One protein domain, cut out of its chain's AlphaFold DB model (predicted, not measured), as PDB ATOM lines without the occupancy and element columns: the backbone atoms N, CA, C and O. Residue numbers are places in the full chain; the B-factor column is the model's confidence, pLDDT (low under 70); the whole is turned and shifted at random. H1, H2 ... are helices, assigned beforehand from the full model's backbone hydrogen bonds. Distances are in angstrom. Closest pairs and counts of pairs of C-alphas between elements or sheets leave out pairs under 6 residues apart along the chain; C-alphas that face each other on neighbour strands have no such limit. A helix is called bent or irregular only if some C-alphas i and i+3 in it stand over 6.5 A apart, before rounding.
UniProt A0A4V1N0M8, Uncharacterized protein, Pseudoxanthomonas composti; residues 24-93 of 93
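What this domain is: This is residues 24 to 93 of the 93 residues of an uncharacterized protein of Pseudoxanthomonas composti (UniProt A0A4V1N0M8). Three helices, H1, H2 and H3, make a loose up-and-down bundle, each running against the one before it, with their centres in a triangle. The short last helix, H4, is set crosswise to H3 on the far side from H1. The printed part has 70 residues, with four named helices in the order H1, H2, H3, H4 and no named strand; the class is all helix. The whole is compact, with a radius of gyration of the C-alphas of 11.4 A and spans of 33 by 28 by 20 A.

Where its parts are: H1, residues 24 to 39, begins at C-alpha 24 (254.110, 161.316, 214.004) and is 24.7 A long. It is irregular, but only just: C-alphas 36 and 39 are 6.9 A apart. H2, residues 44 to 59, is 21.6 A long, and H3, residues 65 to 78, is 19.9 A long. H4, residues 84 to 91, ends at C-alpha 91 (235.725, 179.216, 212.597).

How they stand to each other: H1 and H2 form a helical hairpin; they touch, closest at the C-alphas of Ala 26 and Leu 58, 6.0 A apart, at a shallow tilt of 16 degrees, opposite ways. H1 touches H3 with residues 26 to 31 alone, closest at the C-alphas of Leu 27 and Leu 68, 6.7 A apart; the tilt of 37 degrees is only just steep, and they run the same way. H2 and H3 are close but not clearly touching, with the closest C-alphas, of Glu 59 and Pro 65, 5.4 A apart. H4 touches H3 about perpendicular, at 82 degrees, closest at the C-alphas of Asp 73 and Trp 84, 5.5 A apart. H1 and H4 are apart. Every O i to N i+4 pair is within hydrogen-bond range in H2 and H3, against 10 of 12 in H1 and 3 of 4 in H4.

The domain as a whole: The C-alphas farthest apart, of Glu 42 and Arg 63, are 33.5 A apart. The printed part has no cut, and its three links are tight. Residues 37 to 42 and 92 to 93 have pLDDT under 70.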
ATOM      1  N   THR A  24     252.826 160.633 213.780       88.50
ATOM      2  CA  THR A  24     254.110 161.316 214.004       88.50
ATOM      3  C   THR A  24     254.452 162.204 212.815       88.50
ATOM      4  O   THR A  24     254.737 163.380 213.011       88.50
ATOM      5  N   ALA A  25     254.319 161.685 211.591       89.06
ATOM      6  CA  ALA A  25     254.543 162.454 210.368       89.06
ATOM      7  C   ALA A  25     253.580 163.651 210.241       89.06
ATOM      8  O   ALA A  25     253.977 164.743 209.825       89.06
ATOM      9  N   ALA A  26     252.316 163.479 210.646       89.88
ATOM     10  CA  ALA A  26     251.353 164.576 210.678       89.88
ATOM     11  C   ALA A  26     251.748 165.662 211.697       89.88
ATOM     12  O   ALA A  26     251.720 166.847 211.375       89.88
ATOM     13  N   LEU A  27     252.176 165.283 212.906       92.19
ATOM     14  CA  LEU A  27     252.638 166.243 213.916       92.19
ATOM     15  C   LEU A  27     253.956 166.930 213.528       92.19
ATOM     16  O   LEU A  27     254.143 168.105 213.845       92.19
ATOM     17  N   GLU A  28     254.848 166.239 212.819       92.38
ATOM     18  CA  GLU A  28     256.040 166.847 212.221       92.38
ATOM     19  C   GLU A  28     255.657 167.898 211.177       92.38
ATOM     20  O   GLU A  28     256.177 169.011 211.230       92.38
ATOM     21  N   SER A  29     254.681 167.603 210.314       90.06
ATOM     22  CA  SER A  29     254.162 168.558 209.323       90.06
ATOM     23  C   SER A  29     253.550 169.796 209.988       90.06
ATOM     24  O   SER A  29     253.794 170.922 209.556       90.06
ATOM     25  N   VAL A  30     252.804 169.615 211.087       91.25
ATOM     26  CA  VAL A  30     252.302 170.734 211.902       91.25
ATOM     27  C   VAL A  30     253.468 171.541 212.471       91.25
ATOM     28  O   VAL A  30     253.489 172.761 212.341       91.25
ATOM     29  N   SER A  31     254.465 170.888 213.069       91.38
ATOM     30  CA  SER A  31     255.644 171.560 213.627       91.38
ATOM     31  C   SER A  31     256.418 172.363 212.572       91.38
ATOM     32  O   SER A  31     256.813 173.504 212.827       91.38
ATOM     33  N   GLU A  32     256.586 171.804 211.371       90.50
ATOM     34  CA  GLU A  32     257.233 172.456 210.231       90.50
ATOM     35  C   GLU A  32     256.420 173.653 209.721       90.50
ATOM     36  O   GLU A  32     256.977 174.729 209.482       90.50
ATOM     37  N   PHE A  33     255.094 173.521 209.632       88.50
ATOM     38  CA  PHE A  33     254.216 174.642 209.305       88.50
ATOM     39  C   PHE A  33     254.349 175.770 210.335       88.50
ATOM     40  O   PHE A  33     254.513 176.933 209.967       88.50
ATOM     41  N   LEU A  34     254.348 175.443 211.631       88.19
ATOM     42  CA  LEU A  34     254.539 176.434 212.692       88.19
ATOM     43  C   LEU A  34     255.922 177.100 212.598       88.19
ATOM     44  O   LEU A  34     256.047 178.299 212.831       88.19
ATOM     45  N   ALA A  35     256.976 176.353 212.258       86.31
ATOM     46  CA  ALA A  35     258.329 176.890 212.100       86.31
ATOM     47  C   ALA A  35     258.479 177.807 210.874       86.31
ATOM     48  O   ALA A  35     259.176 178.816 210.945       86.31
ATOM     49  N   SER A  36     257.821 177.482 209.761       81.50
ATOM     50  CA  SER A  36     257.888 178.261 208.517       81.50
ATOM     51  C   SER A  36     256.977 179.492 208.518       81.50
ATOM     52  O   SER A  36     257.302 180.507 207.898       81.50
ATOM     53  N   SER A  37     255.863 179.440 209.251       68.06
ATOM     54  CA  SER A  37     254.839 180.490 209.229       68.06
ATOM     55  C   SER A  37     255.139 181.694 210.126       68.06
ATOM     56  O   SER A  37     254.402 182.676 210.087       68.06
ATOM     57  N   GLU A  38     256.246 181.674 210.873       59.88
ATOM     58  CA  GLU A  38     256.697 182.770 211.750       59.88
ATOM     59  C   GLU A  38     257.040 184.074 210.990       59.88
ATOM     60  O   GLU A  38     257.351 185.090 211.606       59.88
ATOM     61  N   ARG A  39     257.003 184.070 209.646       52.41
ATOM     62  CA  ARG A  39     257.464 185.186 208.799       52.41
ATOM     63  C   ARG A  39     256.490 185.695 207.726       52.41
ATOM     64  O   ARG A  39     256.860 186.641 207.039       52.41
ATOM     65  N   ILE A  40     255.313 185.087 207.520       55.78
ATOM     66  CA  ILE A  40     254.623 185.205 206.210       55.78
ATOM     67  C   ILE A  40     253.175 185.736 206.260       55.78
ATOM     68  O   ILE A  40     252.683 186.202 205.237       55.78
ATOM     69  N   CYS A  41     252.470 185.737 207.395       60.28
ATOM     70  CA  CYS A  41     251.045 186.111 207.384       60.28
ATOM     71  C   CYS A  41     250.785 187.596 207.677       60.28
ATOM     72  O   CYS A  41     251.218 188.123 208.698       60.28
ATOM     73  N   GLU A  42     250.023 188.243 206.788       64.88
ATOM     74  CA  GLU A  42     249.592 189.649 206.893       64.88
ATOM     75  C   GLU A  42     248.569 189.879 208.022       64.88
ATOM     76  O   GLU A  42     248.475 190.984 208.557       64.88
ATOM     77  N   SER A  43     247.819 188.839 208.409       81.56
ATOM     78  CA  SER A  43     246.868 188.858 209.527       81.56
ATOM     79  C   SER A  43     246.739 187.491 210.207       81.56
ATOM     80  O   SER A  43     247.007 186.451 209.597       81.56
ATOM     81  N   GLU A  44     246.296 187.492 211.467       81.75
ATOM     82  CA  GLU A  44     246.040 186.273 212.249       81.75
ATOM     83  C   GLU A  44     244.959 185.391 211.597       81.75
ATOM     84  O   GLU A  44     245.121 184.176 211.512       81.75
ATOM     85  N   ASP A  45     243.906 185.993 211.038       82.88
ATOM     86  CA  ASP A  45     242.848 185.261 210.329       82.88
ATOM     87  C   ASP A  45     243.375 184.542 209.080       82.88
ATOM     88  O   ASP A  45     243.040 183.384 208.827       82.88
ATOM     89  N   SER A  46     244.248 185.204 208.310       83.38
ATOM     90  CA  SER A  46     244.873 184.605 207.122       83.38
ATOM     91  C   SER A  46     245.787 183.441 207.504       83.38
ATOM     92  O   SER A  46     245.846 182.431 206.798       83.38
ATOM     93  N   TRP A  47     246.460 183.556 208.652       87.25
ATOM     94  CA  TRP A  47     247.274 182.485 209.213       87.25
ATOM     95  C   TRP A  47     246.417 181.279 209.602       87.25
ATOM     96  O   TRP A  47     246.705 180.159 209.173       87.25
ATOM     97  N   TRP A  48     245.322 181.499 210.339       88.12
ATOM     98  CA  TRP A  48     244.402 180.431 210.733       88.12
ATOM     99  C   TRP A  48     243.728 179.768 209.536       88.12
ATOM    100  O   TRP A  48     243.543 178.553 209.560       88.12
ATOM    101  N   ALA A  49     243.408 180.506 208.471       85.50
ATOM    102  CA  ALA A  49     242.876 179.926 207.240       85.50
ATOM    103  C   ALA A  49     243.880 178.957 206.582       85.50
ATOM    104  O   ALA A  49     243.519 177.830 206.230       85.50
ATOM    105  N   GLY A  50     245.153 179.359 206.479       87.12
ATOM    106  CA  GLY A  50     246.226 178.506 205.960       87.12
ATOM    107  C   GLY A  50     246.472 177.279 206.841       87.12
ATOM    108  O   GLY A  50     246.524 176.151 206.343       87.12
ATOM    109  N   PHE A  51     246.537 177.491 208.157       90.12
ATOM    110  CA  PHE A  51     246.678 176.422 209.141       90.12
ATOM    111  C   PHE A  51     245.525 175.414 209.053       90.12
ATOM    112  O   PHE A  51     245.764 174.211 209.001       90.12
ATOM    113  N   SER A  52     244.284 175.899 208.960       90.25
ATOM    114  CA  SER A  52     243.076 175.069 208.862       90.25
ATOM    115  C   SER A  52     243.103 174.175 207.629       90.25
ATOM    116  O   SER A  52     242.830 172.981 207.727       90.25
ATOM    117  N   SER A  53     243.463 174.728 206.466       87.38
ATOM    118  CA  SER A  53     243.537 173.952 205.224       87.38
ATOM    119  C   SER A  53     244.581 172.838 205.307       87.38
ATOM    120  O   SER A  53     244.329 171.728 204.839       87.38
ATOM    121  N   MET A  54     245.744 173.121 205.897       90.88
ATOM    122  CA  MET A  54     246.803 172.131 206.101       90.88
ATOM    123  C   MET A  54     246.373 171.062 207.114       90.88
ATOM    124  O   MET A  54     246.456 169.869 206.818       90.88
ATOM    125  N   TYR A  55     245.828 171.477 208.260       91.25
ATOM    126  CA  TYR A  55     245.376 170.577 209.318       91.25
ATOM    127  C   TYR A  55     244.278 169.624 208.832       91.25
ATOM    128  O   TYR A  55     244.387 168.422 209.048       91.25
ATOM    129  N   LEU A  56     243.249 170.123 208.138       89.50
ATOM    130  CA  LEU A  56     242.168 169.286 207.594       89.50
ATOM    131  C   LEU A  56     242.693 168.281 206.557       89.50
ATOM    132  O   LEU A  56     242.210 167.150 206.483       89.50
ATOM    133  N   GLY A  57     243.713 168.673 205.785       87.19
ATOM    134  CA  GLY A  57     244.425 167.773 204.882       87.19
ATOM    135  C   GLY A  57     245.100 166.620 205.626       87.19
ATOM    136  O   GLY A  57     244.989 165.474 205.199       87.19
ATOM    137  N   LEU A  58     245.747 166.892 206.761       87.88
ATOM    138  CA  LEU A  58     246.346 165.859 207.610       87.88
ATOM    139  C   LEU A  58     245.280 164.998 208.299       87.88
ATOM    140  O   LEU A  58     245.384 163.772 208.285       87.88
ATOM    141  N   GLU A  59     244.241 165.628 208.851       89.19
ATOM    142  CA  GLU A  59     243.140 164.986 209.578       89.19
ATOM    143  C   GLU A  59     242.447 163.905 208.742       89.19
ATOM    144  O   GLU A  59     242.147 162.828 209.253       89.19
ATOM    145  N   ALA A  60     242.271 164.147 207.439       85.50
ATOM    146  CA  ALA A  60     241.677 163.188 206.510       85.50
ATOM    147  C   ALA A  60     242.503 161.898 206.318       85.50
ATOM    148  O   ALA A  60     241.955 160.884 205.881       85.50
ATOM    149  N   HIS A  61     243.803 161.924 206.628       82.44
ATOM    150  CA  HIS A  61     244.730 160.815 206.381       82.44
ATOM    151  C   HIS A  61     245.218 160.130 207.663       82.44
ATOM    152  O   HIS A  61     245.722 159.007 207.599       82.44
ATOM    153  N   VAL A  62     245.049 160.749 208.836       85.94
ATOM    154  CA  VAL A  62     245.400 160.113 210.110       85.94
ATOM    155  C   VAL A  62     244.292 159.193 210.613       85.94
ATOM    156  O   VAL A  62     243.117 159.536 210.667       85.94
ATOM    157  N   ARG A  63     244.687 158.014 211.102       84.31
ATOM    158  CA  ARG A  63     243.755 157.060 211.730       84.31
ATOM    159  C   ARG A  63     243.174 157.546 213.060       84.31
ATOM    160  O   ARG A  63     242.148 157.031 213.493       84.31
ATOM    161  N   CYS A  64     243.849 158.481 213.729       85.88
ATOM    162  CA  CYS A  64     243.444 159.006 215.032       85.88
ATOM    163  C   CYS A  64     243.433 160.547 215.023       85.88
ATOM    164  O   CYS A  64     244.383 161.170 215.508       85.88
ATOM    165  N   PRO A  65     242.371 161.176 214.488       87.12
ATOM    166  CA  PRO A  65     242.280 162.633 214.370       87.12
ATOM    167  C   PRO A  65     242.270 163.340 215.734       87.12
ATOM    168  O   PRO A  65     242.865 164.399 215.885       87.12
ATOM    169  N   ILE A  66     241.710 162.706 216.772       89.56
ATOM    170  CA  ILE A  66     241.732 163.241 218.148       89.56
ATOM    171  C   ILE A  66     243.170 163.344 218.683       89.56
ATOM    172  O   ILE A  66     243.517 164.314 219.352       89.56
ATOM    173  N   ALA A  67     244.028 162.359 218.398       89.69
ATOM    174  CA  ALA A  67     245.420 162.413 218.838       89.69
ATOM    175  C   ALA A  67     246.217 163.488 218.084       89.69
ATOM    176  O   ALA A  67     247.075 164.138 218.684       89.69
ATOM    177  N   LEU A  68     245.905 163.703 216.800       91.12
ATOM    178  CA  LEU A  68     246.455 164.810 216.019       91.12
ATOM    179  C   LEU A  68     246.038 166.160 216.617       91.12
ATOM    180  O   LEU A  68     246.893 167.028 216.785       91.12
ATOM    181  N   GLU A  69     244.772 166.310 217.011       93.88
ATOM    182  CA  GLU A  69     244.243 167.530 217.635       93.88
ATOM    183  C   GLU A  69     244.953 167.847 218.952       93.88
ATOM    184  O   GLU A  69     245.504 168.932 219.113       93.88
ATOM    185  N   ILE A  70     245.041 166.870 219.859       93.38
ATOM    186  CA  ILE A  70     245.714 167.038 221.157       93.38
ATOM    187  C   ILE A  70     247.198 167.381 220.969       93.38
ATOM    188  O   ILE A  70     247.739 168.247 221.663       93.38
ATOM    189  N   GLY A  71     247.882 166.699 220.044       93.44
ATOM    190  CA  GLY A  71     249.287 166.979 219.746       93.44
ATOM    191  C   GLY A  71     249.481 168.377 219.160       93.44
ATOM    192  O   GLY A  71     250.401 169.093 219.557       93.44
ATOM    193  N   THR A  72     248.571 168.796 218.289       94.50
ATOM    194  CA  THR A  72     248.560 170.126 217.678       94.50
ATOM    195  C   THR A  72     248.317 171.226 218.709       94.50
ATOM    196  O   THR A  72     249.085 172.185 218.766       94.50
ATOM    197  N   ASP A  73     247.327 171.061 219.588       95.00
ATOM    198  CA  ASP A  73     247.049 171.989 220.689       95.00
ATOM    199  C   ASP A  73     248.265 172.168 221.595       95.00
ATOM    200  O   ASP A  73     248.578 173.285 222.020       95.00
ATOM    201  N   LYS A  74     248.989 171.079 221.867       94.00
ATOM    202  CA  LYS A  74     250.229 171.127 222.641       94.00
ATOM    203  C   LYS A  74     251.319 171.924 221.920       94.00
ATOM    204  O   LYS A  74     251.955 172.756 222.564       94.00
ATOM    205  N   LEU A  75     251.529 171.696 220.621       92.38
ATOM    206  CA  LEU A  75     252.525 172.424 219.822       92.38
ATOM    207  C   LEU A  75     252.212 173.928 219.743       92.38
ATOM    208  O   LEU A  75     253.109 174.752 219.917       92.38
ATOM    209  N   LEU A  76     250.942 174.287 219.554       91.50
ATOM    210  CA  LEU A  76     250.473 175.677 219.561       91.50
ATOM    211  C   LEU A  76     250.650 176.329 220.938       91.50
ATOM    212  O   LEU A  76     251.205 177.424 221.045       91.50
ATOM    213  N   SER A  77     250.266 175.624 222.007       91.62
ATOM    214  CA  SER A  77     250.400 176.114 223.387       91.62
ATOM    215  C   SER A  77     251.863 176.358 223.771       91.62
ATOM    216  O   SER A  77     252.166 177.332 224.456       91.62
ATOM    217  N   GLN A  78     252.795 175.517 223.305       92.00
ATOM    218  CA  GLN A  78     254.238 175.705 223.518       92.00
ATOM    219  C   GLN A  78     254.782 176.990 222.883       92.00
ATOM    220  O   GLN A  78     255.816 177.492 223.320       92.00
ATOM    221  N   ARG A  79     254.083 177.533 221.882       87.50
ATOM    222  CA  ARG A  79     254.407 178.804 221.226       87.50
ATOM    223  C   ARG A  79     253.552 179.975 221.718       87.50
ATOM    224  O   ARG A  79     253.632 181.058 221.153       87.50
ATOM    225  N   GLY A  80     252.740 179.773 222.758       88.25
ATOM    226  CA  GLY A  80     251.850 180.805 223.293       88.25
ATOM    227  C   GLY A  80     250.689 181.171 222.364       88.25
ATOM    228  O   GLY A  80     250.122 182.250 222.507       88.25
ATOM    229  N   MET A  81     250.342 180.297 221.416       89.69
ATOM    230  CA  MET A  81     249.225 180.498 220.492       89.69
ATOM    231  C   MET A  81     247.927 179.910 221.054       89.69
ATOM    232  O   MET A  81     247.946 178.990 221.878       89.69
ATOM    233  N   THR A  82     246.791 180.413 220.566       90.50
ATOM    234  CA  THR A  82     245.476 179.816 220.831       90.50
ATOM    235  C   THR A  82     245.454 178.363 220.355       90.50
ATOM    236  O   THR A  82     245.993 178.033 219.302       90.50
ATOM    237  N   GLN A  83     244.839 177.480 221.139       92.62
ATOM    238  CA  GLN A  83     244.689 176.066 220.789       92.62
ATOM    239  C   GLN A  83     243.813 175.900 219.544       92.62
ATOM    240  O   GLN A  83     242.835 176.630 219.359       92.62
ATOM    241  N   TRP A  84     244.143 174.915 218.712       92.94
ATOM    242  CA  TRP A  84     243.401 174.610 217.496       92.94
ATOM    243  C   TRP A  84     241.962 174.204 217.811       92.94
ATOM    244  O   TRP A  84     241.041 174.685 217.156       92.94
ATOM    245  N   SER A  85     241.741 173.400 218.852       90.44
ATOM    246  CA  SER A  85     240.391 173.015 219.292       90.44
ATOM    247  C   SER A  85     239.489 174.229 219.582       90.44
ATOM    248  O   SER A  85     238.302 174.222 219.241       90.44
ATOM    249  N   ILE A  86     240.057 175.306 220.136       89.88
ATOM    250  CA  ILE A  86     239.370 176.576 220.406       89.88
ATOM    251  C   ILE A  86     239.177 177.379 219.113       89.88
ATOM    252  O   ILE A  86     238.057 177.801 218.819       89.88
ATOM    253  N   ALA A  87     240.244 177.565 218.329       87.88
ATOM    254  CA  ALA A  87     240.200 178.314 217.071       87.88
ATOM    255  C   ALA A  87     239.186 177.707 216.086       87.88
ATOM    256  O   ALA A  87     238.355 178.415 215.516       87.88
ATOM    257  N   ARG A  88     239.151 176.376 215.971       86.81
ATOM    258  CA  ARG A  88     238.197 175.647 215.128       86.81
ATOM    259  C   ARG A  88     236.742 175.880 215.545       86.81
ATOM    260  O   ARG A  88     235.868 175.989 214.685       86.81
ATOM    261  N   CYS A  89     236.465 175.996 216.846       84.81
ATOM    262  CA  CYS A  89     235.123 176.323 217.340       84.81
ATOM    263  C   CYS A  89     234.688 177.749 216.971       84.81
ATOM    264  O   CYS A  89     233.492 178.004 216.859       84.81
ATOM    265  N   ALA A  90     235.634 178.677 216.812       80.69
ATOM    266  CA  ALA A  90     235.346 180.036 216.364       80.69
ATOM    267  C   ALA A  90     235.123 180.103 214.844       80.69
ATOM    268  O   ALA A  90     234.260 180.849 214.402       80.69
ATOM    269  N   LEU A  91     235.838 179.282 214.064       72.12
ATOM    270  CA  LEU A  91     235.725 179.216 212.597       72.12
ATOM    271  C   LEU A  91     234.456 178.515 212.086       72.12
ATOM    272  O   LEU A  91     234.081 178.680 210.929       72.12
ATOM    273  N   THR A  92     233.816 177.692 212.918       65.06
ATOM    274  CA  THR A  92     232.588 176.949 212.573       65.06
ATOM    275  C   THR A  92     231.299 177.673 212.976       65.06
ATOM    276  O   THR A  92     230.214 177.111 212.819       65.06
ATOM    277  N   ARG A  93     231.407 178.899 213.501       52.22
ATOM    278  CA  ARG A  93     230.282 179.775 213.857       52.22
ATOM    279  C   ARG A  93     230.045 180.829 212.789       52.22
ATOM    280  O   ARG A  93     228.857 181.162 212.599       52.22
TER     281      ARG A  93